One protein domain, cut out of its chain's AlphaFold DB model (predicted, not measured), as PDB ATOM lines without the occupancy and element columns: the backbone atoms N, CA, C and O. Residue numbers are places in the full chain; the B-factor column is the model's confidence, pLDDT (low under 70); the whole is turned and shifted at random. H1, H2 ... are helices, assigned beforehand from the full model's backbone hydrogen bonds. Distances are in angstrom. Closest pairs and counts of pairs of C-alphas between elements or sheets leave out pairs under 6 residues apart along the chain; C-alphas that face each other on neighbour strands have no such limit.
ATOM      1  N   PHE A 174     175.021 175.187 310.532       70.00
ATOM      2  CA  PHE A 174     174.928 174.763 309.138       70.00
ATOM      3  C   PHE A 174     174.543 175.915 308.195       70.00
ATOM      4  O   PHE A 174     175.232 176.140 307.200       70.00
ATOM      5  N   ASP A 175     173.517 176.700 308.538       71.06
ATOM      6  CA  ASP A 175     173.030 177.801 307.694       71.06
ATOM      7  C   ASP A 175     174.070 178.917 307.531       71.06
ATOM      8  O   ASP A 175     174.291 179.425 306.428       71.06
ATOM      9  N   ALA A 176     174.757 179.281 308.618       68.62
ATOM     10  CA  ALA A 176     175.797 180.306 308.595       68.62
ATOM     11  C   ALA A 176     177.002 179.860 307.754       68.62
ATOM     12  O   ALA A 176     177.540 180.640 306.962       68.62
ATOM     13  N   MET A 177     177.402 178.593 307.884       77.12
ATOM     14  CA  MET A 177     178.472 178.011 307.082       77.12
ATOM     15  C   MET A 177     178.071 177.916 305.603       77.12
ATOM     16  O   MET A 177     178.845 178.331 304.742       77.12
ATOM     17  N   ALA A 178     176.872 177.421 305.288       79.25
ATOM     18  CA  ALA A 178     176.372 177.328 303.918       79.25
ATOM     19  C   ALA A 178     176.311 178.709 303.247       79.25
ATOM     20  O   ALA A 178     176.748 178.859 302.101       79.25
ATOM     21  N   ALA A 179     175.864 179.738 303.973       76.75
ATOM     22  CA  ALA A 179     175.867 181.119 303.503       76.75
ATOM     23  C   ALA A 179     177.291 181.646 303.246       76.75
ATOM     24  O   ALA A 179     177.542 182.262 302.207       76.75
ATOM     25  N   TRP A 180     178.241 181.373 304.148       83.62
ATOM     26  CA  TRP A 180     179.638 181.773 303.968       83.62
ATOM     27  C   TRP A 180     180.292 181.080 302.766       83.62
ATOM     28  O   TRP A 180     180.898 181.757 301.938       83.62
ATOM     29  N   ILE A 181     180.122 179.759 302.615       83.31
ATOM     30  CA  ILE A 181     180.643 178.998 301.465       83.31
ATOM     31  C   ILE A 181     180.031 179.529 300.167       83.31
ATOM     32  O   ILE A 181     180.745 179.748 299.189       83.31
ATOM     33  N   THR A 182     178.725 179.802 300.173       89.00
ATOM     34  CA  THR A 182     178.027 180.394 299.029       89.00
ATOM     35  C   THR A 182     178.640 181.740 298.652       89.00
ATOM     36  O   THR A 182     178.960 181.968 297.487       89.00
ATOM     37  N   HIS A 183     178.873 182.616 299.631       82.00
ATOM     38  CA  HIS A 183     179.503 183.916 299.409       82.00
ATOM     39  C   HIS A 183     180.954 183.796 298.913       82.00
ATOM     40  O   HIS A 183     181.366 184.520 298.002       82.00
ATOM     41  N   ALA A 184     181.727 182.858 299.464       76.62
ATOM     42  CA  ALA A 184     183.097 182.596 299.040       76.62
ATOM     43  C   ALA A 184     183.146 182.118 297.579       76.62
ATOM     44  O   ALA A 184     183.913 182.663 296.786       76.62
ATOM     45  N   LEU A 185     182.278 181.182 297.185       89.56
ATOM     46  CA  LEU A 185     182.160 180.719 295.797       89.56
ATOM     47  C   LEU A 185     181.663 181.827 294.857       89.56
ATOM     48  O   LEU A 185     182.152 181.956 293.737       89.56
ATOM     49  N   GLN A 186     180.749 182.689 295.309       90.06
ATOM     50  CA  GLN A 186     180.315 183.856 294.532       90.06
ATOM     51  C   GLN A 186     181.469 184.831 294.266       90.06
ATOM     52  O   GLN A 186     181.546 185.402 293.180       90.06
ATOM     53  N   THR A 187     182.362 184.997 295.242       88.44
ATOM     54  CA  THR A 187     183.458 185.973 295.201       88.44
ATOM     55  C   THR A 187     184.680 185.453 294.448       88.44
ATOM     56  O   THR A 187     185.246 186.164 293.619       88.44
ATOM     57  N   TYR A 188     185.096 184.218 294.729       89.69
ATOM     58  CA  TYR A 188     186.359 183.649 294.248       89.69
ATOM     59  C   TYR A 188     186.172 182.600 293.140       89.69
ATOM     60  O   TYR A 188     187.132 182.263 292.447       89.69
ATOM     61  N   GLY A 189     184.947 182.112 292.930       91.12
ATOM     62  CA  GLY A 189     184.630 181.062 291.964       91.12
ATOM     63  C   GLY A 189     184.967 179.650 292.456       91.12
ATOM     64  O   GLY A 189     185.563 179.450 293.513       91.12
ATOM     65  N   TRP A 190     184.585 178.651 291.655       92.50
ATOM     66  CA  TRP A 190     184.718 177.234 292.007       92.50
ATOM     67  C   TRP A 190     186.158 176.723 292.003       92.50
ATOM     68  O   TRP A 190     186.565 176.073 292.959       92.50
ATOM     69  N   MET A 191     186.949 177.022 290.963       92.06
ATOM     70  CA  MET A 191     188.288 176.426 290.823       92.06
ATOM     71  C   MET A 191     189.219 176.696 292.020       92.06
ATOM     72  O   MET A 191     189.844 175.743 292.473       92.06
ATOM     73  N   PRO A 192     189.331 177.926 292.568       91.88
ATOM     74  CA  PRO A 192     190.246 178.173 293.687       91.88
ATOM     75  C   PRO A 192     189.818 177.504 294.999       91.88
ATOM     76  O   PRO A 192     190.653 177.293 295.872       91.88
ATOM     77  N   LEU A 193     188.526 177.205 295.153       88.69
ATOM     78  CA  LEU A 193     187.951 176.674 296.392       88.69
ATOM     79  C   LEU A 193     187.641 175.173 296.325       88.69
ATOM     80  O   LEU A 193     187.303 174.579 297.347       88.69
ATOM     81  N   GLN A 194     187.764 174.554 295.149       90.38
ATOM     82  CA  GLN A 194     187.377 173.166 294.909       90.38
ATOM     83  C   GLN A 194     188.104 172.186 295.840       90.38
ATOM     84  O   GLN A 194     187.446 171.372 296.482       90.38
ATOM     85  N   ASP A 195     189.429 172.288 295.964       86.50
ATOM     86  CA  ASP A 195     190.221 171.371 296.799       86.50
ATOM     87  C   ASP A 195     189.868 171.505 298.287       86.50
ATOM     88  O   ASP A 195     189.721 170.509 298.996       86.50
ATOM     89  N   ALA A 196     189.663 172.740 298.758       83.19
ATOM     90  CA  ALA A 196     189.255 173.005 300.135       83.19
ATOM     91  C   ALA A 196     187.859 172.430 300.426       83.19
ATOM     92  O   ALA A 196     187.647 171.825 301.478       83.19
ATOM     93  N   LEU A 197     186.925 172.567 299.480       88.12
ATOM     94  CA  LEU A 197     185.573 172.029 299.603       88.12
ATOM     95  C   LEU A 197     185.562 170.493 299.561       88.12
ATOM     96  O   LEU A 197     184.877 169.866 300.366       88.12
ATOM     97  N   GLN A 198     186.367 169.875 298.692       90.44
ATOM     98  CA  GLN A 198     186.543 168.420 298.670       90.44
ATOM     99  C   GLN A 198     187.133 167.904 299.980       90.44
ATOM    100  O   GLN A 198     186.646 166.914 300.521       90.44
ATOM    101  N   HIS A 199     188.150 168.579 300.521       83.06
ATOM    102  CA  HIS A 199     188.750 168.191 301.793       83.06
ATOM    103  C   HIS A 199     187.750 168.316 302.951       83.06
ATOM    104  O   HIS A 199     187.628 167.404 303.770       83.06
ATOM    105  N   LEU A 200     186.974 169.406 302.979       84.88
ATOM    106  CA  LEU A 200     185.888 169.607 303.937       84.88
ATOM    107  C   LEU A 200     184.855 168.470 303.869       84.88
ATOM    108  O   LEU A 200     184.496 167.903 304.898       84.88
ATOM    109  N   LEU A 201     184.405 168.104 302.668       87.50
ATOM    110  CA  LEU A 201     183.380 167.076 302.474       87.50
ATOM    111  C   LEU A 201     183.906 165.658 302.688       87.50
ATOM    112  O   LEU A 201     183.184 164.823 303.223       87.50
ATOM    113  N   SER A 202     185.170 165.387 302.364       85.50
ATOM    114  CA  SER A 202     185.821 164.125 302.723       85.50
ATOM    115  C   SER A 202     185.889 163.950 304.240       85.50
ATOM    116  O   SER A 202     185.695 162.838 304.726       85.50
ATOM    117  N   ARG A 203     186.141 165.031 304.993       79.62
ATOM    118  CA  ARG A 203     186.102 165.014 306.463       79.62
ATOM    119  C   ARG A 203     184.680 164.843 306.984       79.62
ATOM    120  O   ARG A 203     184.462 164.021 307.866       79.62
ATOM    121  N   ALA A 204     183.713 165.561 306.414       80.50
ATOM    122  CA  ALA A 204     182.302 165.402 306.758       80.50
ATOM    123  C   ALA A 204     181.821 163.956 306.520       80.50
ATOM    124  O   ALA A 204     181.097 163.399 307.340       80.50
ATOM    125  N   GLY A 205     182.302 163.322 305.446       83.62
ATOM    126  CA  GLY A 205     182.043 161.926 305.095       83.62
ATOM    127  C   GLY A 205     182.641 160.882 306.042       83.62
ATOM    128  O   GLY A 205     182.335 159.703 305.886       83.62
ATOM    129  N   ALA A 206     183.449 161.285 307.031       83.69
ATOM    130  CA  ALA A 206     183.937 160.385 308.078       83.69
ATOM    131  C   ALA A 206     182.828 159.950 309.055       83.69
ATOM    132  O   ALA A 206     183.022 159.009 309.823       83.69
ATOM    133  N   THR A 207     181.666 160.613 309.031       87.94
ATOM    134  CA  THR A 207     180.474 160.218 309.790       87.94
ATOM    135  C   THR A 207     179.230 160.255 308.901       87.94
ATOM    136  O   THR A 207     179.146 161.029 307.949       87.94
ATOM    137  N   TRP A 208     178.216 159.446 309.220       89.25
ATOM    138  CA  TRP A 208     176.958 159.420 308.459       89.25
ATOM    139  C   TRP A 208     176.145 160.714 308.597       89.25
ATOM    140  O   TRP A 208     175.524 161.154 307.629       89.25
ATOM    141  N   LEU A 209     176.179 161.348 309.775       87.62
ATOM    142  CA  LEU A 209     175.535 162.644 310.006       87.62
ATOM    143  C   LEU A 209     176.260 163.770 309.261       87.62
ATOM    144  O   LEU A 209     175.618 164.555 308.565       87.62
ATOM    145  N   GLY A 210     177.592 163.813 309.354       87.56
ATOM    146  CA  GLY A 210     178.406 164.765 308.603       87.56
ATOM    147  C   GLY A 210     178.206 164.603 307.102       87.56
ATOM    148  O   GLY A 210     178.073 165.597 306.393       87.56
ATOM    149  N   ALA A 211     178.060 163.371 306.616       91.38
ATOM    150  CA  ALA A 211     177.746 163.126 305.221       91.38
ATOM    151  C   ALA A 211     176.356 163.612 304.814       91.38
ATOM    152  O   ALA A 211     176.215 164.203 303.745       91.38
ATOM    153  N   ALA A 212     175.336 163.412 305.653       92.00
ATOM    154  CA  ALA A 212     173.997 163.938 305.395       92.00
ATOM    155  C   ALA A 212     174.024 165.467 305.239       92.00
ATOM    156  O   ALA A 212     173.461 166.003 304.285       92.00
ATOM    157  N   LYS A 213     174.757 166.152 306.122       89.88
ATOM    158  CA  LYS A 213     174.958 167.606 306.083       89.88
ATOM    159  C   LYS A 213     175.828 168.051 304.908       89.88
ATOM    160  O   LYS A 213     175.538 169.054 304.265       89.88
ATOM    161  N   GLY A 214     176.849 167.278 304.549       93.06
ATOM    162  CA  GLY A 214     177.638 167.499 303.338       93.06
ATOM    163  C   GLY A 214     176.787 167.410 302.068       93.06
ATOM    164  O   GLY A 214     176.885 168.274 301.198       93.06
ATOM    165  N   ALA A 215     175.898 166.418 301.984       95.12
ATOM    166  CA  ALA A 215     174.941 166.281 300.889       95.12
ATOM    167  C   ALA A 215     173.918 167.431 300.879       95.12
ATOM    168  O   ALA A 215     173.600 167.963 299.815       95.12
ATOM    169  N   GLU A 216     173.439 167.858 302.050       94.50
ATOM    170  CA  GLU A 216     172.564 169.026 302.201       94.50
ATOM    171  C   GLU A 216     173.228 170.306 301.676       94.50
ATOM    172  O   GLU A 216     172.615 171.043 300.898       94.50
ATOM    173  N   LEU A 217     174.498 170.535 302.032       94.06
ATOM    174  CA  LEU A 217     175.288 171.674 301.561       94.06
ATOM    175  C   LEU A 217     175.441 171.631 300.041       94.06
ATOM    176  O   LEU A 217     175.175 172.621 299.366       94.06
ATOM    177  N   LEU A 218     175.833 170.482 299.490       95.56
ATOM    178  CA  LEU A 218     175.975 170.322 298.045       95.56
ATOM    179  C   LEU A 218     174.656 170.572 297.315       95.56
ATOM    180  O   LEU A 218     174.659 171.248 296.288       95.56
ATOM    181  N   ARG A 219     173.528 170.096 297.853       94.19
ATOM    182  CA  ARG A 219     172.201 170.384 297.293       94.19
ATOM    183  C   ARG A 219     171.898 171.881 297.318       94.19
ATOM    184  O   ARG A 219     171.388 172.399 296.332       94.19
ATOM    185  N   HIS A 220     172.212 172.571 298.414       93.06
ATOM    186  CA  HIS A 220     172.029 174.020 298.521       93.06
ATOM    187  C   HIS A 220     172.852 174.773 297.465       93.06
ATOM    188  O   HIS A 220     172.345 175.665 296.789       93.06
ATOM    189  N   LEU A 221     174.108 174.369 297.266       93.94
ATOM    190  CA  LEU A 221     174.991 174.951 296.253       93.94
ATOM    191  C   LEU A 221     174.562 174.610 294.813       93.94
ATOM    192  O   LEU A 221     174.856 175.376 293.894       93.94
ATOM    193  N   ALA A 222     173.874 173.481 294.621       91.69
ATOM    194  CA  ALA A 222     173.331 173.028 293.342       91.69
ATOM    195  C   ALA A 222     171.947 173.614 293.004       91.69
ATOM    196  O   ALA A 222     171.423 173.307 291.933       91.69
ATOM    197  N   ASP A 223     171.345 174.434 293.878       90.25
ATOM    198  CA  ASP A 223     170.029 175.033 293.630       90.25
ATOM    199  C   ASP A 223     170.041 175.809 292.294       90.25
ATOM    200  O   ASP A 223     170.810 176.768 292.154       90.25
ATOM    201  N   PRO A 224     169.182 175.456 291.315       86.19
ATOM    202  CA  PRO A 224     169.092 176.159 290.034       86.19
ATOM    203  C   PRO A 224     168.782 177.657 290.163       86.19
ATOM    204  O   PRO A 224     169.039 178.425 289.237       86.19
ATOM    205  N   ARG A 225     168.211 178.087 291.295       87.81
ATOM    206  CA  ARG A 225     167.924 179.497 291.599       87.81
ATOM    207  C   ARG A 225     169.159 180.260 292.084       87.81
ATOM    208  O   ARG A 225     169.137 181.489 292.118       87.81
ATOM    209  N   SER A 226     170.224 179.559 292.468       88.94
ATOM    210  CA  SER A 226     171.470 180.162 292.930       88.94
ATOM    211  C   SER A 226     172.284 180.718 291.763       88.94
ATOM    212  O   SER A 226     172.480 180.061 290.741       88.94
ATOM    213  N   ALA A 227     172.867 181.907 291.946       89.06
ATOM    214  CA  ALA A 227     173.810 182.482 290.983       89.06
ATOM    215  C   ALA A 227     175.041 181.581 290.750       89.06
ATOM    216  O   ALA A 227     175.656 181.634 289.682       89.06
ATOM    217  N   LEU A 228     175.374 180.722 291.724       90.19
ATOM    218  CA  LEU A 228     176.489 179.777 291.644       90.19
ATOM    219  C   LEU A 228     176.326 178.746 290.533       90.19
ATOM    220  O   LEU A 228     177.327 178.359 289.933       90.19
ATOM    221  N   HIS A 229     175.090 178.334 290.240       86.31
ATOM    222  CA  HIS A 229     174.797 177.308 289.241       86.31
ATOM    223  C   HIS A 229     175.306 177.698 287.843       86.31
ATOM    224  O   HIS A 229     175.753 176.856 287.072       86.31
ATOM    225  N   THR A 230     175.294 178.997 287.536       86.19
ATOM    226  CA  THR A 230     175.716 179.534 286.232       86.19
ATOM    227  C   THR A 230     177.220 179.785 286.115       86.19
ATOM    228  O   THR A 230     177.703 180.162 285.044       86.19
ATOM    229  N   GLN A 231     177.981 179.608 287.198       90.19
ATOM    230  CA  GLN A 231     179.414 179.870 287.181       90.19
ATOM    231  C   GLN A 231     180.187 178.792 286.397       90.19
ATOM    232  O   GLN A 231     179.819 177.614 286.408       90.19
ATOM    233  N   PRO A 232     181.313 179.156 285.755       88.62
ATOM    234  CA  PRO A 232     182.211 178.184 285.139       88.62
ATOM    235  C   PRO A 232     182.668 177.118 286.144       88.62
ATOM    236  O   PRO A 232     183.020 177.446 287.276       88.62
ATOM    237  N   CYS A 233     182.709 175.858 285.704       89.12
ATOM    238  CA  CYS A 233     183.120 174.694 286.502       89.12
ATOM    239  C   CYS A 233     182.223 174.351 287.708       89.12
ATOM    240  O   CYS A 233     182.593 173.469 288.482       89.12
ATOM    241  N   ALA A 234     181.068 175.006 287.893       91.12
ATOM    242  CA  ALA A 234     180.202 174.760 289.048       91.12
ATOM    243  C   ALA A 234     179.749 173.301 289.139       91.12
ATOM    244  O   ALA A 234     179.897 172.651 290.173       91.12
ATOM    245  N   ARG A 235     179.248 172.758 288.024       90.12
ATOM    246  CA  ARG A 235     178.795 171.367 287.944       90.12
ATOM    247  C   ARG A 235     179.934 170.387 288.215       90.12
ATOM    248  O   ARG A 235     179.748 169.449 288.978       90.12
ATOM    249  N   GLU A 236     181.087 170.583 287.583       89.81
ATOM    250  CA  GLU A 236     182.252 169.714 287.740       89.81
ATOM    251  C   GLU A 236     182.777 169.720 289.181       89.81
ATOM    252  O   GLU A 236     183.051 168.655 289.728       89.81
ATOM    253  N   GLY A 237     182.846 170.900 289.808       92.12
ATOM    254  CA  GLY A 237     183.244 171.054 291.206       92.12
ATOM    255  C   GLY A 237     182.271 170.373 292.167       92.12
ATOM    256  O   GLY A 237     182.707 169.624 293.041       92.12
ATOM    257  N   LEU A 238     180.962 170.570 291.972       93.19
ATOM    258  CA  LEU A 238     179.909 169.884 292.730       93.19
ATOM    259  C   LEU A 238     179.996 168.362 292.589       93.19
ATOM    260  O   LEU A 238     179.897 167.653 293.587       93.19
ATOM    261  N   LEU A 239     180.197 167.867 291.366       91.06
ATOM    262  CA  LEU A 239     180.295 166.437 291.080       91.06
ATOM    263  C   LEU A 239     181.520 165.813 291.760       91.06
ATOM    264  O   LEU A 239     181.410 164.758 292.380       91.06
ATOM    265  N   ASP A 240     182.675 166.478 291.702       90.94
ATOM    266  CA  ASP A 240     183.894 165.993 292.360       90.94
ATOM    267  C   ASP A 240     183.748 165.987 293.888       90.94
ATOM    268  O   ASP A 240     184.155 165.036 294.557       90.94
ATOM    269  N   CYS A 241     183.094 167.007 294.442       93.69
ATOM    270  CA  CYS A 241     182.767 167.077 295.861       93.69
ATOM    271  C   CYS A 241     181.784 165.979 296.303       93.69
ATOM    272  O   CYS A 241     181.970 165.372 297.360       93.69
ATOM    273  N   TRP A 242     180.762 165.692 295.491       94.25
ATOM    274  CA  TRP A 242     179.815 164.603 295.738       94.25
ATOM    275  C   TRP A 242     180.510 163.238 295.734       94.25
ATOM    276  O   TRP A 242     180.315 162.438 296.648       94.25
ATOM    277  N   HIS A 243     181.394 162.992 294.766       91.38
ATOM    278  CA  HIS A 243     182.157 161.747 294.710       91.38
ATOM    279  C   HIS A 243     183.151 161.601 295.858       91.38
ATOM    280  O   HIS A 243     183.283 160.500 296.387       91.38
ATOM    281  N   ALA A 244     183.818 162.678 296.280       90.38
ATOM    282  CA  ALA A 244     184.681 162.648 297.461       90.38
ATOM    283  C   ALA A 244     183.894 162.216 298.708       90.38
ATOM    284  O   ALA A 244     184.351 161.367 299.478       90.38
ATOM    285  N   LEU A 245     182.673 162.736 298.858       93.06
ATOM    286  CA  LEU A 245     181.784 162.371 299.951       93.06
ATOM    287  C   LEU A 245     181.340 160.899 299.875       93.06
ATOM    288  O   LEU A 245     181.446 160.170 300.863       93.06
ATOM    289  N   LEU A 246     180.899 160.432 298.703       92.69
ATOM    290  CA  LEU A 246     180.510 159.033 298.495       92.69
ATOM    291  C   LEU A 246     181.680 158.064 298.686       92.69
ATOM    292  O   LEU A 246     181.499 156.999 299.272       92.69
ATOM    293  N   HIS A 247     182.878 158.424 298.230       91.00
ATOM    294  CA  HIS A 247     184.075 157.613 298.420       91.00
ATOM    295  C   HIS A 247     184.417 157.466 299.908       91.00
ATOM    296  O   HIS A 247     184.725 156.358 300.354       91.00
ATOM    297  N   ALA A 248     184.312 158.543 300.695       89.75
ATOM    298  CA  ALA A 248     184.512 158.483 302.143       89.75
ATOM    299  C   ALA A 248     183.502 157.529 302.806       89.75
ATOM    300  O   ALA A 248     183.899 156.630 303.547       89.75
ATOM    301  N   LEU A 249     182.219 157.633 302.440       91.25
ATOM    302  CA  LEU A 249     181.160 156.751 302.937       91.25
ATOM    303  C   LEU A 249     181.378 155.279 302.558       91.25
ATOM    304  O   LEU A 249     181.288 154.392 303.402       91.25
ATOM    305  N   VAL A 250     181.706 155.002 301.293       90.56
ATOM    306  CA  VAL A 250     182.004 153.647 300.796       90.56
ATOM    307  C   VAL A 250     183.282 153.089 301.423       90.56
ATOM    308  O   VAL A 250     183.454 151.875 301.450       90.56
ATOM    309  N   SER A 251     184.168 153.920 301.968       89.31
ATOM    310  CA  SER A 251     185.377 153.446 302.657       89.31
ATOM    311  C   SER A 251     185.126 153.052 304.114       89.31
ATOM    312  O   SER A 251     186.000 152.444 304.729       89.31
ATOM    313  N   MET A 252     183.943 153.337 304.669       89.75
ATOM    314  CA  MET A 252     183.644 152.970 306.050       89.75
ATOM    315  C   MET A 252     183.549 151.443 306.227       89.75
ATOM    316  O   MET A 252     183.024 150.740 305.351       89.75
ATOM    317  N   PRO A 253     184.045 150.892 307.347       85.94
ATOM    318  CA  PRO A 253     184.007 149.451 307.584       85.94
ATOM    319  C   PRO A 253     182.573 148.954 307.802       85.94
ATOM    320  O   PRO A 253     182.195 147.924 307.250       85.94
ATOM    321  N   GLU A 254     181.758 149.723 308.527       86.94
ATOM    322  CA  GLU A 254     180.394 149.363 308.913       86.94
ATOM    323  C   GLU A 254     179.459 150.573 308.801       86.94
ATOM    324  O   GLU A 254     179.883 151.726 308.914       86.94
ATOM    325  N   ALA A 255     178.178 150.301 308.555       81.75
ATOM    326  CA  ALA A 255     177.122 151.303 308.595       81.75
ATOM    327  C   ALA A 255     176.332 151.180 309.908       81.75
ATOM    328  O   ALA A 255     176.178 150.066 310.414       81.75
ATOM    329  N   PRO A 256     175.809 152.291 310.456       83.44
ATOM    330  CA  PRO A 256     174.909 152.256 311.592       83.44
ATOM    331  C   PRO A 256     173.622 151.521 311.218       83.44
ATOM    332  O   PRO A 256     173.273 151.374 310.044       83.44
ATOM    333  N   THR A 257     172.878 151.111 312.240       76.38
ATOM    334  CA  THR A 257     171.553 150.498 312.089       76.38
ATOM    335  C   THR A 257     170.548 151.427 311.408       76.38
ATOM    336  O   THR A 257     169.627 150.950 310.752       76.38
ATOM    337  N   SER A 258     170.735 152.744 311.531       76.56
ATOM    338  CA  SER A 258     169.918 153.759 310.872       76.56
ATOM    339  C   SER A 258     170.795 154.867 310.296       76.56
ATOM    340  O   SER A 258     171.620 155.455 310.998       76.56
ATOM    341  N   VAL A 259     170.616 155.145 309.005       85.56
ATOM    342  CA  VAL A 259     171.258 156.259 308.298       85.56
ATOM    343  C   VAL A 259     170.282 157.434 308.241       85.56
ATOM    344  O   VAL A 259     169.099 157.211 307.963       85.56
ATOM    345  N   PRO A 260     170.741 158.688 308.434       87.25
ATOM    346  CA  PRO A 260     169.875 159.850 308.283       87.25
ATOM    347  C   PRO A 260     169.198 159.863 306.905       87.25
ATOM    348  O   PRO A 260     169.878 159.897 305.876       87.25
ATOM    349  N   SER A 261     167.863 159.880 306.871       88.00
ATOM    350  CA  SER A 261     167.070 159.927 305.629       88.00
ATOM    351  C   SER A 261     167.435 161.130 304.749       88.00
ATOM    352  O   SER A 261     167.403 161.033 303.523       88.00
ATOM    353  N   ALA A 262     167.883 162.229 305.368       89.38
ATOM    354  CA  ALA A 262     168.405 163.415 304.696       89.38
ATOM    355  C   ALA A 262     169.571 163.110 303.737       89.38
ATOM    356  O   ALA A 262     169.618 163.685 302.652       89.38
ATOM    357  N   LEU A 263     170.476 162.179 304.079       93.12
ATOM    358  CA  LEU A 263     171.580 161.794 303.189       93.12
ATOM    359  C   LEU A 263     171.046 161.215 301.879       93.12
ATOM    360  O   LEU A 263     171.480 161.619 300.802       93.12
ATOM    361  N   LEU A 264     170.092 160.284 301.977       91.50
ATOM    362  CA  LEU A 264     169.467 159.689 300.805       91.50
ATOM    363  C   LEU A 264     168.696 160.757 300.028       91.50
ATOM    364  O   LEU A 264     168.970 160.943 298.851       91.50
ATOM    365  N   HIS A 265     167.815 161.511 300.686       91.44
ATOM    366  CA  HIS A 265     167.013 162.562 300.055       91.44
ATOM    367  C   HIS A 265     167.880 163.558 299.263       91.44
ATOM    368  O   HIS A 265     167.658 163.766 298.071       91.44
ATOM    369  N   HIS A 266     168.910 164.137 299.888       92.69
ATOM    370  CA  HIS A 266     169.797 165.088 299.216       92.69
ATOM    371  C   HIS A 266     170.661 164.422 298.141       92.69
ATOM    372  O   HIS A 266     170.845 165.005 297.074       92.69
ATOM    373  N   GLY A 267     171.127 163.194 298.379       91.69
ATOM    374  CA  GLY A 267     171.858 162.411 297.387       91.69
ATOM    375  C   GLY A 267     171.039 162.145 296.122       91.69
ATOM    376  O   GLY A 267     171.561 162.301 295.024       91.69
ATOM    377  N   LEU A 268     169.748 161.816 296.246       87.56
ATOM    378  CA  LEU A 268     168.870 161.589 295.089       87.56
ATOM    379  C   LEU A 268     168.674 162.852 294.253       87.56
ATOM    380  O   LEU A 268     168.720 162.787 293.025       87.56
ATOM    381  N   VAL A 269     168.482 163.995 294.915       87.94
ATOM    382  CA  VAL A 269     168.360 165.293 294.238       87.94
ATOM    383  C   VAL A 269     169.650 165.629 293.487       87.94
ATOM    384  O   VAL A 269     169.596 166.068 292.340       87.94
ATOM    385  N   LEU A 270     170.813 165.378 294.096       90.06
ATOM    386  CA  LEU A 270     172.116 165.601 293.464       90.06
ATOM    387  C   LEU A 270     172.343 164.688 292.251       90.06
ATOM    388  O   LEU A 270     172.707 165.178 291.185       90.06
ATOM    389  N   GLU A 271     172.085 163.384 292.375       86.75
ATOM    390  CA  GLU A 271     172.205 162.427 291.261       86.75
ATOM    391  C   GLU A 271     171.308 162.829 290.081       86.75
ATOM    392  O   GLU A 271     171.739 162.844 288.926       86.75
ATOM    393  N   ALA A 272     170.075 163.248 290.366       81.81
ATOM    394  CA  ALA A 272     169.162 163.730 289.343       81.81
ATOM    395  C   ALA A 272     169.630 165.025 288.680       81.81
ATOM    396  O   ALA A 272     169.588 165.138 287.454       81.81
ATOM    397  N   TYR A 273     170.127 165.976 289.470       85.19
ATOM    398  CA  TYR A 273     170.731 167.203 288.966       85.19
ATOM    399  C   TYR A 273     171.896 166.903 288.006       85.19
ATOM    400  O   TYR A 273     171.967 167.465 286.906       85.19
ATOM    401  N   PHE A 274     172.781 165.966 288.359       85.19
ATOM    402  CA  PHE A 274     173.901 165.573 287.498       85.19
ATOM    403  C   PHE A 274     173.461 164.798 286.249       85.19
ATOM    404  O   PHE A 274     174.091 164.951 285.196       85.19
ATOM    405  N   GLY A 275     172.376 164.021 286.347       78.69
ATOM    406  CA  GLY A 275     171.770 163.283 285.239       78.69
ATOM    407  C   GLY A 275     171.043 164.172 284.225       78.69
ATOM    408  O   GLY A 275     171.205 163.982 283.022       78.69
ATOM    409  N   LEU A 276     170.289 165.179 284.683       71.56
ATOM    410  CA  LEU A 276     169.589 166.142 283.817       71.56
ATOM    411  C   LEU A 276     170.561 167.051 283.055       71.56
ATOM    412  O   LEU A 276     170.312 167.424 281.913       71.56
ATOM    413  N   THR A 277     171.701 167.372 283.667       60.72
ATOM    414  CA  THR A 277     172.744 168.230 283.080       60.72
ATOM    415  C   THR A 277     173.777 167.458 282.251       60.72
ATOM    416  O   THR A 277     174.792 168.025 281.848       60.72
ATOM    417  N   ALA A 278     173.548 166.168 281.981       61.41
ATOM    418  CA  ALA A 278     174.473 165.307 281.241       61.41
ATOM    419  C   ALA A 278     174.527 165.591 279.724       61.41
ATOM    420  O   ALA A 278     175.322 164.974 279.006       61.41
ATOM    421  N   GLU A 279     173.712 166.513 279.203       66.19
ATOM    422  CA  GLU A 279     173.859 166.964 277.821       66.19
ATOM    423  C   GLU A 279     175.235 167.615 277.629       66.19
ATOM    424  O   GLU A 279     175.553 168.646 278.220       66.19
ATOM    425  N   ALA A 280     176.062 167.012 276.770       58.88
ATOM    426  CA  ALA A 280     177.476 167.355 276.607       58.88
ATOM    427  C   ALA A 280     177.757 168.805 276.170       58.88
ATOM    428  O   ALA A 280     178.913 169.189 276.129       58.88
ATOM    429  N   ASN A 281     176.746 169.613 275.844       58.69
ATOM    430  CA  ASN A 281     176.917 171.028 275.502       58.69
ATOM    431  C   ASN A 281     176.583 171.980 276.666       58.69
ATOM    432  O   ASN A 281     176.867 173.170 276.564       58.69
ATOM    433  N   ALA A 282     175.980 171.482 277.750       67.75
ATOM    434  CA  ALA A 282     175.542 172.288 278.890       67.75
ATOM    435  C   ALA A 282     176.612 172.419 279.991       67.75
ATOM    436  O   ALA A 282     176.455 173.216 280.912       67.75
ATOM    437  N   THR A 283     177.700 171.648 279.909       78.44
ATOM    438  CA  THR A 283     178.767 171.627 280.919       78.44
ATOM    439  C   THR A 283     179.997 172.399 280.449       78.44
ATOM    440  O   THR A 283     180.242 172.548 279.248       78.44
ATOM    441  N   TRP A 284     180.804 172.902 281.388       84.19
ATOM    442  CA  TRP A 284     182.007 173.663 281.044       84.19
ATOM    443  C   TRP A 284     183.052 172.776 280.359       84.19
ATOM    444  O   TRP A 284     183.664 173.194 279.372       84.19
ATOM    445  N   LEU A 285     183.222 171.535 280.836       82.56
ATOM    446  CA  LEU A 285     184.046 170.532 280.156       82.56
ATOM    447  C   LEU A 285     183.450 170.152 278.801       82.56
ATOM    448  O   LEU A 285     184.189 170.016 277.832       82.56
ATOM    449  N   GLY A 286     182.129 170.036 278.722       82.25
ATOM    450  CA  GLY A 286     181.378 169.757 277.504       82.25
ATOM    451  C   GLY A 286     181.603 170.763 276.381       82.25
ATOM    452  O   GLY A 286     181.838 170.393 275.234       82.25
ATOM    453  N   ALA A 287     181.663 172.047 276.731       84.75
ATOM    454  CA  ALA A 287     181.993 173.112 275.791       84.75
ATOM    455  C   ALA A 287     183.450 173.057 275.282       84.75
ATOM    456  O   ALA A 287     183.778 173.699 274.282       84.75
ATOM    457  N   LYS A 288     184.341 172.328 275.966       87.19
ATOM    458  CA  LYS A 288     185.789 172.297 275.688       87.19
ATOM    459  C   LYS A 288     186.304 170.956 275.181       87.19
ATOM    460  O   LYS A 288     187.384 170.911 274.592       87.19
ATOM    461  N   LEU A 289     185.571 169.874 275.418       85.19
ATOM    462  CA  LEU A 289     185.981 168.511 275.117       85.19
ATOM    463  C   LEU A 289     184.923 167.800 274.263       85.19
ATOM    464  O   LEU A 289     183.727 167.997 274.462       85.19
ATOM    465  N   PRO A 290     185.337 166.910 273.343       86.94
ATOM    466  CA  PRO A 290     184.416 166.040 272.626       86.94
ATOM    467  C   PRO A 290     183.489 165.255 273.577       86.94
ATOM    468  O   PRO A 290     183.975 164.696 274.567       86.94
ATOM    469  N   PRO A 291     182.193 165.083 273.245       82.56
ATOM    470  CA  PRO A 291     181.232 164.359 274.083       82.56
ATOM    471  C   PRO A 291     181.629 162.921 274.449       82.56
ATOM    472  O   PRO A 291     181.129 162.372 275.427       82.56
ATOM    473  N   SER A 292     182.476 162.272 273.645       82.62
ATOM    474  CA  SER A 292     183.012 160.939 273.940       82.62
ATOM    475  C   SER A 292     184.020 160.954 275.091       82.62
ATOM    476  O   SER A 292     184.000 160.042 275.912       82.62
ATOM    477  N   LEU A 293     184.864 161.988 275.180       83.62
ATOM    478  CA  LEU A 293     185.834 162.147 276.265       83.62
ATOM    479  C   LEU A 293     185.149 162.562 277.563       83.62
ATOM    480  O   LEU A 293     185.473 162.003 278.603       83.62
ATOM    481  N   VAL A 294     184.159 163.457 277.499       81.62
ATOM    482  CA  VAL A 294     183.355 163.838 278.676       81.62
ATOM    483  C   VAL A 294     182.664 162.613 279.271       81.62
ATOM    484  O   VAL A 294     182.834 162.331 280.451       81.62
ATOM    485  N   ARG A 295     182.003 161.800 278.432       79.88
ATOM    486  CA  ARG A 295     181.398 160.533 278.870       79.88
ATOM    487  C   ARG A 295     182.405 159.563 279.484       79.88
ATOM    488  O   ARG A 295     182.057 158.837 280.406       79.88
ATOM    489  N   HIS A 296     183.634 159.527 278.974       81.75
ATOM    490  CA  HIS A 296     184.677 158.663 279.520       81.75
ATOM    491  C   HIS A 296     185.172 159.154 280.888       81.75
ATOM    492  O   HIS A 296     185.333 158.346 281.797       81.75
ATOM    493  N   VAL A 297     185.359 160.468 281.052       80.94
ATOM    494  CA  VAL A 297     185.721 161.090 282.337       80.94
ATOM    495  C   VAL A 297     184.621 160.858 283.372       80.94
ATOM    496  O   VAL A 297     184.921 160.402 284.473       80.94
ATOM    497  N   ASP A 298     183.359 161.084 283.007       74.62
ATOM    498  CA  ASP A 298     182.216 160.844 283.893       74.62
ATOM    499  C   ASP A 298     182.110 159.358 284.285       74.62
ATOM    500  O   ASP A 298     181.887 159.042 285.450       74.62
ATOM    501  N   ALA A 299     182.370 158.430 283.356       74.31
ATOM    502  CA  ALA A 299     182.380 156.994 283.647       74.31
ATOM    503  C   ALA A 299     183.520 156.560 284.592       74.31
ATOM    504  O   ALA A 299     183.365 155.582 285.318       74.31
ATOM    505  N   TYR A 300     184.657 157.263 284.612       72.38
ATOM    506  CA  TYR A 300     185.743 156.992 285.565       72.38
ATOM    507  C   TYR A 300     185.445 157.502 286.974       72.38
ATOM    508  O   TYR A 300     186.019 157.015 287.945       72.38
ATOM    509  N   ARG A 301     184.526 158.457 287.093       67.44
ATOM    510  CA  ARG A 301     184.111 159.057 288.361       67.44
ATOM    511  C   ARG A 301     182.978 158.266 289.050       67.44
ATOM    512  O   ARG A 301     182.370 158.764 289.980       67.44
ATOM    513  N   ALA A 302     182.729 157.020 288.630       56.31
ATOM    514  CA  ALA A 302     181.541 156.190 288.893       56.31
ATOM    515  C   ALA A 302     181.244 155.752 290.348       56.31
ATOM    516  O   ALA A 302     180.482 154.799 290.546       56.31
ATOM    517  N   SER A 303     181.783 156.410 291.376       62.50
ATOM    518  CA  SER A 303     181.256 156.241 292.733       62.50
ATOM    519  C   SER A 303     179.876 156.885 292.788       62.50
ATOM    520  O   SER A 303     179.745 158.063 293.083       62.50
ATOM    521  N   THR A 304     178.854 156.103 292.463       77.81
ATOM    522  CA  THR A 304     177.462 156.551 292.468       77.81
ATOM    523  C   THR A 304     176.823 156.241 293.804       77.81
ATOM    524  O   THR A 304     177.225 155.309 294.514       77.81
ATOM    525  N   LEU A 305     175.752 156.960 294.117       86.00
ATOM    526  CA  LEU A 305     174.912 156.604 295.244       86.00
ATOM    527  C   LEU A 305     174.453 155.138 295.165       86.00
ATOM    528  O   LEU A 305     174.444 154.447 296.177       86.00
ATOM    529  N   SER A 306     174.193 154.603 293.967       82.19
ATOM    530  CA  SER A 306     173.858 153.182 293.777       82.19
ATOM    531  C   SER A 306     174.907 152.231 294.371       82.19
ATOM    532  O   SER A 306     174.540 151.182 294.907       82.19
ATOM    533  N   THR A 307     176.198 152.571 294.302       85.94
ATOM    534  CA  THR A 307     177.280 151.774 294.906       85.94
ATOM    535  C   THR A 307     177.157 151.758 296.427       85.94
ATOM    536  O   THR A 307     177.249 150.691 297.036       85.94
ATOM    537  N   LEU A 308     176.885 152.916 297.034       88.31
ATOM    538  CA  LEU A 308     176.671 153.044 298.475       88.31
ATOM    539  C   LEU A 308     175.450 152.234 298.934       88.31
ATOM    540  O   LEU A 308     175.542 151.457 299.884       88.31
ATOM    541  N   LEU A 309     174.331 152.363 298.217       85.88
ATOM    542  CA  LEU A 309     173.084 151.664 298.530       85.88
ATOM    543  C   LEU A 309     173.229 150.139 298.399       85.88
ATOM    544  O   LEU A 309     172.644 149.392 299.178       85.88
ATOM    545  N   THR A 310     174.027 149.669 297.435       83.56
ATOM    546  CA  THR A 310     174.313 148.234 297.254       83.56
ATOM    547  C   THR A 310     175.242 147.697 298.343       83.56
ATOM    548  O   THR A 310     175.098 146.547 298.751       83.56
ATOM    549  N   LYS A 311     176.190 148.512 298.828       87.38
ATOM    550  CA  LYS A 311     177.129 148.113 299.883       87.38
ATOM    551  C   LYS A 311     176.446 147.979 301.250       87.38
ATOM    552  O   LYS A 311     176.794 147.072 302.000       87.38
ATOM    553  N   TYR A 312     175.479 148.846 301.561       87.75
ATOM    554  CA  TYR A 312     174.832 148.906 302.882       87.75
ATOM    555  C   TYR A 312     173.300 148.757 302.824       87.75
ATOM    556  O   TYR A 312     172.577 149.634 303.297       87.75
ATOM    557  N   PRO A 313     172.764 147.649 302.284       79.56
ATOM    558  CA  PRO A 313     171.325 147.501 302.052       79.56
ATOM    559  C   PRO A 313     170.488 147.537 303.339       79.56
ATOM    560  O   PRO A 313     169.334 147.948 303.305       79.56
ATOM    561  N   THR A 314     171.057 147.133 304.478       79.94
ATOM    562  CA  THR A 314     170.383 147.159 305.787       79.94
ATOM    563  C   THR A 314     170.299 148.563 306.381       79.94
ATOM    564  O   THR A 314     169.309 148.894 307.026       79.94
ATOM    565  N   ALA A 315     171.312 149.395 306.136       84.12
ATOM    566  CA  ALA A 315     171.392 150.761 306.643       84.12
ATOM    567  C   ALA A 315     170.388 151.690 305.931       84.12
ATOM    568  O   ALA A 315     169.823 152.603 306.534       84.12
ATOM    569  N   PHE A 316     170.104 151.402 304.656       85.81
ATOM    570  CA  PHE A 316     169.041 152.033 303.866       85.81
ATOM    571  C   PHE A 316     167.733 151.242 303.974       85.81
ATOM    572  O   PHE A 316     167.204 150.728 302.989       85.81
ATOM    573  N   HIS A 317     167.214 151.144 305.197       85.19
ATOM    574  CA  HIS A 317     166.001 150.392 305.497       85.19
ATOM    575  C   HIS A 317     164.800 150.881 304.650       85.19
ATOM    576  O   HIS A 317     164.518 152.089 304.655       85.19
ATOM    577  N   PRO A 318     164.045 149.988 303.968       83.94
ATOM    578  CA  PRO A 318     162.942 150.362 303.074       83.94
ATOM    579  C   PRO A 318     161.870 151.212 303.768       83.94
ATOM    580  O   PRO A 318     161.333 152.139 303.170       83.94
ATOM    581  N   ILE A 319     161.586 150.893 305.035       85.62
ATOM    582  CA  ILE A 319     160.565 151.555 305.862       85.62
ATOM    583  C   ILE A 319     161.086 152.882 306.434       85.62
ATOM    584  O   ILE A 319     160.614 153.944 306.054       85.62
ATOM    585  N   CYS A 320     162.089 152.841 307.314       85.06
ATOM    586  CA  CYS A 320     162.476 154.013 308.104       85.06
ATOM    587  C   CYS A 320     163.354 155.034 307.364       85.06
ATOM    588  O   CYS A 320     163.394 156.194 307.756       85.06
ATOM    589  N   CYS A 321     164.081 154.621 306.320       88.31
ATOM    590  CA  CYS A 321     165.024 155.498 305.621       88.31
ATOM    591  C   CYS A 321     164.534 155.824 304.209       88.31
ATOM    592  O   CYS A 321     164.341 156.990 303.870       88.31
ATOM    593  N   VAL A 322     164.293 154.797 303.390       89.25
ATOM    594  CA  VAL A 322     164.010 154.971 301.957       89.25
ATOM    595  C   VAL A 322     162.647 155.598 301.716       89.25
ATOM    596  O   VAL A 322     162.559 156.551 300.944       89.25
ATOM    597  N   ALA A 323     161.602 155.117 302.391       88.56
ATOM    598  CA  ALA A 323     160.279 155.711 302.259       88.56
ATOM    599  C   ALA A 323     160.279 157.189 302.679       88.56
ATOM    600  O   ALA A 323     159.879 158.047 301.898       88.56
ATOM    601  N   VAL A 324     160.822 157.495 303.862       90.19
ATOM    602  CA  VAL A 324     160.890 158.863 304.407       90.19
ATOM    603  C   VAL A 324     161.709 159.799 303.514       90.19
ATOM    604  O   VAL A 324     161.339 160.954 303.325       90.19
ATOM    605  N   ALA A 325     162.812 159.318 302.935       90.06
ATOM    606  CA  ALA A 325     163.667 160.128 302.072       90.06
ATOM    607  C   ALA A 325     163.053 160.418 300.694       90.06
ATOM    608  O   ALA A 325     163.336 161.459 300.109       90.06
ATOM    609  N   ILE A 326     162.262 159.495 300.144       89.62
ATOM    610  CA  ILE A 326     161.745 159.598 298.769       89.62
ATOM    611  C   ILE A 326     160.372 160.244 298.724       89.62
ATOM    612  O   ILE A 326     160.048 160.899 297.740       89.62
ATOM    613  N   ASP A 327     159.572 160.091 299.771       90.00
ATOM    614  CA  ASP A 327     158.210 160.607 299.795       90.00
ATOM    615  C   ASP A 327     158.098 162.116 299.486       90.00
ATOM    616  O   ASP A 327     157.290 162.475 298.624       90.00
ATOM    617  N   PRO A 328     158.955 163.006 300.033       87.88
ATOM    618  CA  PRO A 328     158.951 164.419 299.650       87.88
ATOM    619  C   PRO A 328     159.246 164.642 298.160       87.88
ATOM    620  O   PRO A 328     158.697 165.563 297.555       87.88
ATOM    621  N   LEU A 329     160.071 163.775 297.560       86.06
ATOM    622  CA  LEU A 329     160.485 163.867 296.157       86.06
ATOM    623  C   LEU A 329     159.387 163.439 295.182       86.06
ATOM    624  O   LEU A 329     159.440 163.815 294.016       86.06
ATOM    625  N   LEU A 330     158.396 162.664 295.633       84.75
ATOM    626  CA  LEU A 330     157.250 162.277 294.803       84.75
ATOM    627  C   LEU A 330     156.301 163.450 294.532       84.75
ATOM    628  O   LEU A 330     155.573 163.420 293.543       84.75
ATOM    629  N   ASN A 331     156.289 164.447 295.423       79.69
ATOM    630  CA  ASN A 331     155.413 165.617 295.328       79.69
ATOM    631  C   ASN A 331     156.054 166.777 294.562       79.69
ATOM    632  O   ASN A 331     155.356 167.639 294.034       79.69
ATOM    633  N   THR A 332     157.381 166.822 294.506       76.44
ATOM    634  CA  THR A 332     158.098 167.672 293.560       76.44
ATOM    635  C   THR A 332     158.015 167.010 292.186       76.44
ATOM    636  O   THR A 332     158.293 165.820 292.094       76.44
ATOM    637  N   ASP A 333     157.694 167.739 291.110       66.06
ATOM    638  CA  ASP A 333     157.709 167.246 289.707       66.06
ATOM    639  C   ASP A 333     159.108 166.771 289.222       66.06
ATOM    640  O   ASP A 333     159.404 166.676 288.027       66.06
ATOM    641  N   ASP A 334     160.009 166.478 290.154       65.25
ATOM    642  CA  ASP A 334     161.358 166.013 289.949       65.25
ATOM    643  C   ASP A 334     161.337 164.588 289.393       65.25
ATOM    644  O   ASP A 334     161.226 163.585 290.095       65.25
ATOM    645  N   THR A 335     161.522 164.481 288.078       68.12
ATOM    646  CA  THR A 335     161.711 163.201 287.367       68.12
ATOM    647  C   THR A 335     162.919 162.389 287.864       68.12
ATOM    648  O   THR A 335     163.057 161.212 287.519       68.12
ATOM    649  N   ALA A 336     163.753 162.994 288.713       65.06
ATOM    650  CA  ALA A 336     164.826 162.421 289.515       65.06
ATOM    651  C   ALA A 336     164.581 160.978 289.975       65.06
ATOM    652  O   ALA A 336     165.350 160.064 289.667       65.06
ATOM    653  N   TYR A 337     163.475 160.750 290.688       70.25
ATOM    654  CA  TYR A 337     163.222 159.459 291.321       70.25
ATOM    655  C   TYR A 337     162.885 158.351 290.308       70.25
ATOM    656  O   TYR A 337     163.030 157.166 290.616       70.25
ATOM    657  N   LEU A 338     162.475 158.699 289.077       72.88
ATOM    658  CA  LEU A 338     162.160 157.717 288.032       72.88
ATOM    659  C   LEU A 338     163.385 156.884 287.649       72.88
ATOM    660  O   LEU A 338     163.243 155.693 287.362       72.88
ATOM    661  N   GLN A 339     164.580 157.482 287.693       71.19
ATOM    662  CA  GLN A 339     165.841 156.799 287.387       71.19
ATOM    663  C   GLN A 339     166.186 155.725 288.431       71.19
ATOM    664  O   GLN A 339     166.855 154.741 288.120       71.19
ATOM    665  N   LEU A 340     165.660 155.859 289.651       68.12
ATOM    666  CA  LEU A 340     165.915 154.959 290.774       68.12
ATOM    667  C   LEU A 340     164.904 153.822 290.875       68.12
ATOM    668  O   LEU A 340     165.082 152.932 291.703       68.12
ATOM    669  N   ARG A 341     163.850 153.808 290.049       76.62
ATOM    670  CA  ARG A 341     162.831 152.744 290.066       76.62
ATOM    671  C   ARG A 341     163.420 151.325 290.058       76.62
ATOM    672  O   ARG A 341     162.921 150.501 290.825       76.62
ATOM    673  N   PRO A 342     164.457 150.997 289.255       78.31
ATOM    674  CA  PRO A 342     165.071 149.671 289.298       78.31
ATOM    675  C   PRO A 342     165.701 149.350 290.657       78.31
ATOM    676  O   PRO A 342     165.512 148.249 291.164       78.31
ATOM    677  N   TRP A 343     166.396 150.313 291.268       79.12
ATOM    678  CA  TRP A 343     166.995 150.150 292.593       79.12
ATOM    679  C   TRP A 343     165.928 150.030 293.684       79.12
ATOM    680  O   TRP A 343     166.000 149.120 294.507       79.12
ATOM    681  N   LEU A 344     164.886 150.868 293.637       80.50
ATOM    682  CA  LEU A 344     163.774 150.811 294.582       80.50
ATOM    683  C   LEU A 344     163.122 149.434 294.604       80.50
ATOM    684  O   LEU A 344     162.843 148.910 295.675       80.50
ATOM    685  N   ARG A 345     162.936 148.800 293.443       80.75
ATOM    686  CA  ARG A 345     162.419 147.424 293.387       80.75
ATOM    687  C   ARG A 345     163.312 146.436 294.136       80.75
ATOM    688  O   ARG A 345     162.788 145.597 294.859       80.75
ATOM    689  N   THR A 346     164.633 146.548 293.999       81.31
ATOM    690  CA  THR A 346     165.595 145.703 294.725       81.31
ATOM    691  C   THR A 346     165.533 145.935 296.233       81.31
ATOM    692  O   THR A 346     165.593 144.982 297.001       81.31
ATOM    693  N   VAL A 347     165.364 147.184 296.667       82.31
ATOM    694  CA  VAL A 347     165.239 147.537 298.089       82.31
ATOM    695  C   VAL A 347     163.925 147.030 298.664       82.31
ATOM    696  O   VAL A 347     163.907 146.394 299.707       82.31
ATOM    697  N   PHE A 348     162.802 147.243 297.978       85.94
ATOM    698  CA  PHE A 348     161.531 146.701 298.445       85.94
ATOM    699  C   PHE A 348     161.507 145.170 298.405       85.94
ATOM    700  O   PHE A 348     160.785 144.574 299.192       85.94
ATOM    701  N   ALA A 349     162.333 144.507 297.589       85.75
ATOM    702  CA  ALA A 349     162.488 143.055 297.666       85.75
ATOM    703  C   ALA A 349     163.053 142.576 299.021       85.75
ATOM    704  O   ALA A 349     162.793 141.438 299.407       85.75
ATOM    705  N   THR A 350     163.771 143.425 299.773       84.81
ATOM    706  CA  THR A 350     164.229 143.113 301.142       84.81
ATOM    707  C   THR A 350     163.205 143.472 302.222       84.81
ATOM    708  O   THR A 350     163.391 143.094 303.381       84.81
ATOM    709  N   PHE A 351     162.093 144.126 301.852       85.69
ATOM    710  CA  PHE A 351     161.024 144.551 302.762       85.69
ATOM    711  C   PHE A 351     160.571 143.462 303.747       85.69
ATOM    712  O   PHE A 351     160.466 143.783 304.926       85.69
ATOM    713  N   PRO A 352     160.366 142.186 303.352       85.94
ATOM    714  CA  PRO A 352     159.907 141.157 304.289       85.94
ATOM    715  C   PRO A 352     160.896 140.891 305.428       85.94
ATOM    716  O   PRO A 352     160.491 140.749 306.579       85.94
ATOM    717  N   GLY A 353     162.197 140.850 305.120       83.12
ATOM    718  CA  GLY A 353     163.242 140.645 306.126       83.12
ATOM    719  C   GLY A 353     163.387 141.854 307.049       83.12
ATOM    720  O   GLY A 353     163.510 141.696 308.258       83.12
ATOM    721  N   CYS A 354     163.297 143.055 306.478       83.31
ATOM    722  CA  CYS A 354     163.318 144.315 307.215       83.31
ATOM    723  C   CYS A 354     162.124 144.448 308.171       83.31
ATOM    724  O   CYS A 354     162.296 144.814 309.331       83.31
ATOM    725  N   LEU A 355     160.926 144.080 307.710       82.75
ATOM    726  CA  LEU A 355     159.712 144.073 308.516       82.75
ATOM    727  C   LEU A 355     159.827 143.125 309.717       82.75
ATOM    728  O   LEU A 355     159.469 143.508 310.823       82.75
ATOM    729  N   ALA A 356     160.372 141.922 309.517       80.69
ATOM    730  CA  ALA A 356     160.568 140.952 310.596       80.69
ATOM    731  C   ALA A 356     161.586 141.412 311.656       80.69
ATOM    732  O   ALA A 356     161.542 140.946 312.791       80.69
ATOM    733  N   SER A 357     162.512 142.303 311.290       78.88
ATOM    734  CA  SER A 357     163.504 142.881 312.208       78.88
ATOM    735  C   SER A 357     163.058 144.184 312.877       78.88
ATOM    736  O   SER A 357     163.800 144.733 313.692       78.88
ATOM    737  N   LEU A 358     161.892 144.715 312.501       80.56
ATOM    738  CA  LEU A 358     161.422 146.003 312.979       80.56
ATOM    739  C   LEU A 358     160.879 145.867 314.407       80.56
ATOM    740  O   LEU A 358     159.811 145.305 314.627       80.56
ATOM    741  N   ASN A 359     161.614 146.424 315.367       68.81
ATOM    742  CA  ASN A 359     161.197 146.515 316.762       68.81
ATOM    743  C   ASN A 359     160.742 147.954 317.044       68.81
ATOM    744  O   ASN A 359     161.586 148.831 317.216       68.81
ATOM    745  N   GLY A 360     159.433 148.208 317.077       71.75
ATOM    746  CA  GLY A 360     158.878 149.496 317.518       71.75
ATOM    747  C   GLY A 360     157.809 150.082 316.600       71.75
ATOM    748  O   GLY A 360     157.798 149.808 315.400       71.75
ATOM    749  N   ILE A 361     156.909 150.874 317.197       70.94
ATOM    750  CA  ILE A 361     155.750 151.526 316.560       70.94
ATOM    751  C   ILE A 361     156.228 152.492 315.473       70.94
ATOM    752  O   ILE A 361     157.147 153.282 315.688       70.94
ATOM    753  N   LEU A 362     155.610 152.406 314.296       79.12
ATOM    754  CA  LEU A 362     155.843 153.343 313.204       79.12
ATOM    755  C   LEU A 362     154.822 154.469 313.267       79.12
ATOM    756  O   LEU A 362     153.636 154.208 313.429       79.12
ATOM    757  N   ASP A 363     155.293 155.693 313.060       81.06
ATOM    758  CA  ASP A 363     154.435 156.852 312.838       81.06
ATOM    759  C   ASP A 363     153.633 156.685 311.529       81.06
ATOM    760  O   ASP A 363     154.155 156.213 310.507       81.06
ATOM    761  N   ASP A 364     152.376 157.121 311.551       78.12
ATOM    762  CA  ASP A 364     151.486 157.260 310.400       78.12
ATOM    763  C   ASP A 364     152.157 157.969 309.221       78.12
ATOM    764  O   ASP A 364     151.944 157.597 308.062       78.12
ATOM    765  N   THR A 365     153.008 158.965 309.487       80.69
ATOM    766  CA  THR A 365     153.743 159.673 308.429       80.69
ATOM    767  C   THR A 365     154.693 158.743 307.670       80.69
ATOM    768  O   THR A 365     154.756 158.784 306.436       80.69
ATOM    769  N   VAL A 366     155.376 157.843 308.383       86.88
ATOM    770  CA  VAL A 366     156.291 156.843 307.814       86.88
ATOM    771  C   VAL A 366     155.503 155.786 307.051       86.88
ATOM    772  O   VAL A 366     155.877 155.420 305.937       86.88
ATOM    773  N   LEU A 367     154.383 155.319 307.602       87.00
ATOM    774  CA  LEU A 367     153.510 154.347 306.943       87.00
ATOM    775  C   LEU A 367     152.923 154.901 305.642       87.00
ATOM    776  O   LEU A 367     152.939 154.228 304.607       87.00
ATOM    777  N   ALA A 368     152.480 156.158 305.660       85.12
ATOM    778  CA  ALA A 368     152.006 156.857 304.477       85.12
ATOM    779  C   ALA A 368     153.104 157.006 303.417       85.12
ATOM    780  O   ALA A 368     152.864 156.730 302.236       85.12
ATOM    781  N   ALA A 369     154.322 157.356 303.837       88.62
ATOM    782  CA  ALA A 369     155.484 157.393 302.959       88.62
ATOM    783  C   ALA A 369     155.775 156.013 302.340       88.62
ATOM    784  O   ALA A 369     155.997 155.914 301.131       88.62
ATOM    785  N   VAL A 370     155.710 154.924 303.119       90.38
ATOM    786  CA  VAL A 370     155.931 153.555 302.614       90.38
ATOM    787  C   VAL A 370     154.942 153.219 301.506       90.38
ATOM    788  O   VAL A 370     155.353 152.724 300.458       90.38
ATOM    789  N   VAL A 371     153.656 153.522 301.696       89.06
ATOM    790  CA  VAL A 371     152.616 153.266 300.689       89.06
ATOM    791  C   VAL A 371     152.876 154.050 299.406       89.06
ATOM    792  O   VAL A 371     152.867 153.466 298.314       89.06
ATOM    793  N   ARG A 372     153.129 155.360 299.512       87.75
ATOM    794  CA  ARG A 372     153.347 156.230 298.347       87.75
ATOM    795  C   ARG A 372     154.603 155.833 297.574       87.75
ATOM    796  O   ARG A 372     154.550 155.684 296.349       87.75
ATOM    797  N   VAL A 373     155.701 155.550 298.274       89.19
ATOM    798  CA  VAL A 373     156.965 155.129 297.656       89.19
ATOM    799  C   VAL A 373     156.864 153.719 297.067       89.19
ATOM    800  O   VAL A 373     157.301 153.498 295.935       89.19
ATOM    801  N   ALA A 374     156.212 152.772 297.749       89.50
ATOM    802  CA  ALA A 374     155.982 151.432 297.209       89.50
ATOM    803  C   ALA A 374     155.102 151.464 295.951       89.50
ATOM    804  O   ALA A 374     155.369 150.734 294.991       89.50
ATOM    805  N   ARG A 375     154.086 152.337 295.902       88.06
ATOM    806  CA  ARG A 375     153.292 152.578 294.687       88.06
ATOM    807  C   ARG A 375     154.167 153.116 293.557       88.06
ATOM    808  O   ARG A 375     154.150 152.547 292.466       88.06
ATOM    809  N   ALA A 376     154.971 154.148 293.819       86.00
ATOM    810  CA  ALA A 376     155.873 154.739 292.827       86.00
ATOM    811  C   ALA A 376     156.916 153.739 292.281       86.00
ATOM    812  O   ALA A 376     157.327 153.839 291.120       86.00
ATOM    813  N   ALA A 377     157.310 152.757 293.099       87.06
ATOM    814  CA  ALA A 377     158.231 151.679 292.744       87.06
ATOM    815  C   ALA A 377     157.562 150.457 292.074       87.06
ATOM    816  O   ALA A 377     158.264 149.560 291.598       87.06
ATOM    817  N   HIS A 378     156.224 150.407 292.005       87.81
ATOM    818  CA  HIS A 378     155.444 149.210 291.653       87.81
ATOM    819  C   HIS A 378     155.699 148.006 292.582       87.81
ATOM    820  O   HIS A 378     155.605 146.857 292.157       87.81
ATOM    821  N   ALA A 379     156.030 148.269 293.845       89.56
ATOM    822  CA  ALA A 379     156.291 147.269 294.879       89.56
ATOM    823  C   ALA A 379     155.148 147.143 295.902       89.56
ATOM    824  O   ALA A 379     155.228 146.337 296.825       89.56
ATOM    825  N   LEU A 380     154.065 147.909 295.744       89.12
ATOM    826  CA  LEU A 380     152.940 147.898 296.678       89.12
ATOM    827  C   LEU A 380     152.294 146.510 296.889       89.12
ATOM    828  O   LEU A 380     152.033 146.183 298.042       89.12
ATOM    829  N   PRO A 381     152.107 145.642 295.868       88.19
ATOM    830  CA  PRO A 381     151.603 144.283 296.103       88.19
ATOM    831  C   PRO A 381     152.466 143.471 297.078       88.19
ATOM    832  O   PRO A 381     151.931 142.754 297.918       88.19
ATOM    833  N   LEU A 382     153.794 143.627 297.003       86.50
ATOM    834  CA  LEU A 382     154.737 142.963 297.904       86.50
ATOM    835  C   LEU A 382     154.591 143.490 299.338       86.50
ATOM    836  O   LEU A 382     154.541 142.704 300.279       86.50
ATOM    837  N   VAL A 383     154.465 144.811 299.502       87.19
ATOM    838  CA  VAL A 383     154.223 145.430 300.816       87.19
ATOM    839  C   VAL A 383     152.931 144.893 301.435       87.19
ATOM    840  O   VAL A 383     152.950 144.453 302.579       87.19
ATOM    841  N   LEU A 384     151.831 144.844 300.674       87.06
ATOM    842  CA  LEU A 384     150.538 144.345 301.162       87.06
ATOM    843  C   LEU A 384     150.572 142.858 301.533       87.06
ATOM    844  O   LEU A 384     149.982 142.469 302.537       87.06
ATOM    845  N   GLN A 385     151.279 142.030 300.756       85.25
ATOM    846  CA  GLN A 385     151.420 140.599 301.037       85.25
ATOM    847  C   GLN A 385     152.094 140.339 302.390       85.25
ATOM    848  O   GLN A 385     151.720 139.405 303.093       85.25
ATOM    849  N   HIS A 386     153.083 141.157 302.751       82.56
ATOM    850  CA  HIS A 386     153.875 140.963 303.965       82.56
ATOM    851  C   HIS A 386     153.405 141.806 305.157       82.56
ATOM    852  O   HIS A 386     153.772 141.500 306.286       82.56
ATOM    853  N   ALA A 387     152.553 142.812 304.944       74.38
ATOM    854  CA  ALA A 387     152.015 143.653 306.013       74.38
ATOM    855  C   ALA A 387     151.073 142.911 306.986       74.38
ATOM    856  O   ALA A 387     150.761 143.447 308.045       74.38
ATOM    857  N   GLN A 388     150.653 141.680 306.670       68.25
ATOM    858  CA  GLN A 388     149.695 140.889 307.457       68.25
ATOM    859  C   GLN A 388     150.120 140.643 308.916       68.25
ATOM    860  O   GLN A 388     149.256 140.464 309.758       68.25
ATOM    861  N   ALA A 389     151.421 140.659 309.228       59.53
ATOM    862  CA  ALA A 389     151.919 140.208 310.529       59.53
ATOM    863  C   ALA A 389     151.916 141.269 311.649       59.53
ATOM    864  O   ALA A 389     152.025 140.883 312.805       59.53
ATOM    865  N   TRP A 390     151.835 142.576 311.338       63.25
ATOM    866  CA  TRP A 390     151.805 143.646 312.360       63.25
ATOM    867  C   TRP A 390     151.575 145.056 311.774       63.25
ATOM    868  O   TRP A 390     150.747 145.825 312.256       63.25
ATOM    869  N   LEU A 391     152.273 145.394 310.679       66.44
ATOM    870  CA  LEU A 391     152.215 146.732 310.064       66.44
ATOM    871  C   LEU A 391     150.875 147.044 309.387       66.44
ATOM    872  O   LEU A 391     150.528 148.204 309.170       66.44
ATOM    873  N   GLY A 392     150.160 146.006 308.960       66.50
ATOM    874  CA  GLY A 392     149.073 146.156 308.012       66.50
ATOM    875  C   GLY A 392     147.839 146.822 308.592       66.50
ATOM    876  O   GLY A 392     147.135 147.433 307.805       66.50
TER     877      GLY A 392
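This is residues 174 to 392 of the 645 residues of an uncharacterized protein of Saprolegnia parasitica (strain CBS 223.65) (UniProt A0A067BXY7). This is an elongated body of helices in two groups joined by H6: H1, H2, H3 and H5, with short H4, on one side of it, and H9 to H13 on the other. H8 packs on H5 and H6, while H7 and the long link before it form one far corner. The printed part has 219 residues and thirteen named helices, H1 to H13 along the chain, with no named strand; its class is all helix. It is compact, with a radius of gyration of the C-alphas of 18.3 A, and spans 57 by 34 by 32 A.

H5, residues 234 to 250, touches H2, residues 190 to 204, at a shallow tilt of 19 degrees, the same way, closest at C-alphas 241 and 198, 4.9 A. H5 touches H3, residues 208 to 221, at 9 degrees, a shallow tilt, opposite ways, closest at C-alphas 238 and 218, 6.6 A. H2 and H3 form a helical hairpin, closest at C-alphas 204 and 210, 4.4 A, with residues 201 to 204 of H2 alone touching H3. H3 touches H6, residues 261 to 276, at a steep tilt of 38 degrees, closest at C-alphas 212 and 263, 3.9 A. H2, H3, H5 and H6 are an up and down bundle, each running against the one before it. H1, residues 174 to 188, touches H3, closest at C-alphas 178 and 217, 6.2 A, and H4, residues 227 to 230, at C-alphas 186 and 228, 6.3 A, with residues 182 to 186 alone. H8, residues 305 to 311, touches residues 246 to 250 of H5 alone, closest at C-alphas 308 and 250, 5.8 A. H6 touches H9, residues 318 to 331, with residues 261 to 265 alone, closest at C-alphas 265 and 325, 4.6 A, and H10, residues 335 to 348, with residues 268 to 273 alone, at C-alphas 272 and 336, 4.5 A. H9 and H10 form a helical hairpin. H12, residues 364 to 376, touches H9, closest at C-alphas 370 and 323, 4.9 A. H13, residues 380 to 389, only just touches H11, residues 351 to 356, with 3 pairs of C-alphas within 8 A, closest at C-alphas 386 and 352, 6.0 A. H7, residues 291 to 300, touches no helix. Every O i to N i+4 pair is within hydrogen-bond range in H1, H3, H5, H6, H7, H8, H11 and H12, against 9 of 11 in H2, 5 of 10 in H10, 4 of 6 in H13 and 4 of 10 in H9, which has 5 of 11 O i to N i+3 pairs within range; H4 is too short for an i+4 pair.

H5 is 24.2 A long, H6 22.8 A and H1 20.8 A. H1 begins at C-alpha 174, (174.928, 174.763, 309.138), and H13 ends at C-alpha 389, (151.919, 140.208, 310.529).

The C-alphas of Lys 288 and Ala 389 are the two farthest apart, 58.2 A. The printed part has no cut. The link from H6 to H7 is long, with 14 residues. Mean pLDDT of the printed part is 83.6; 21 residues are under 70, among them 277 to 282 and 388 to 392.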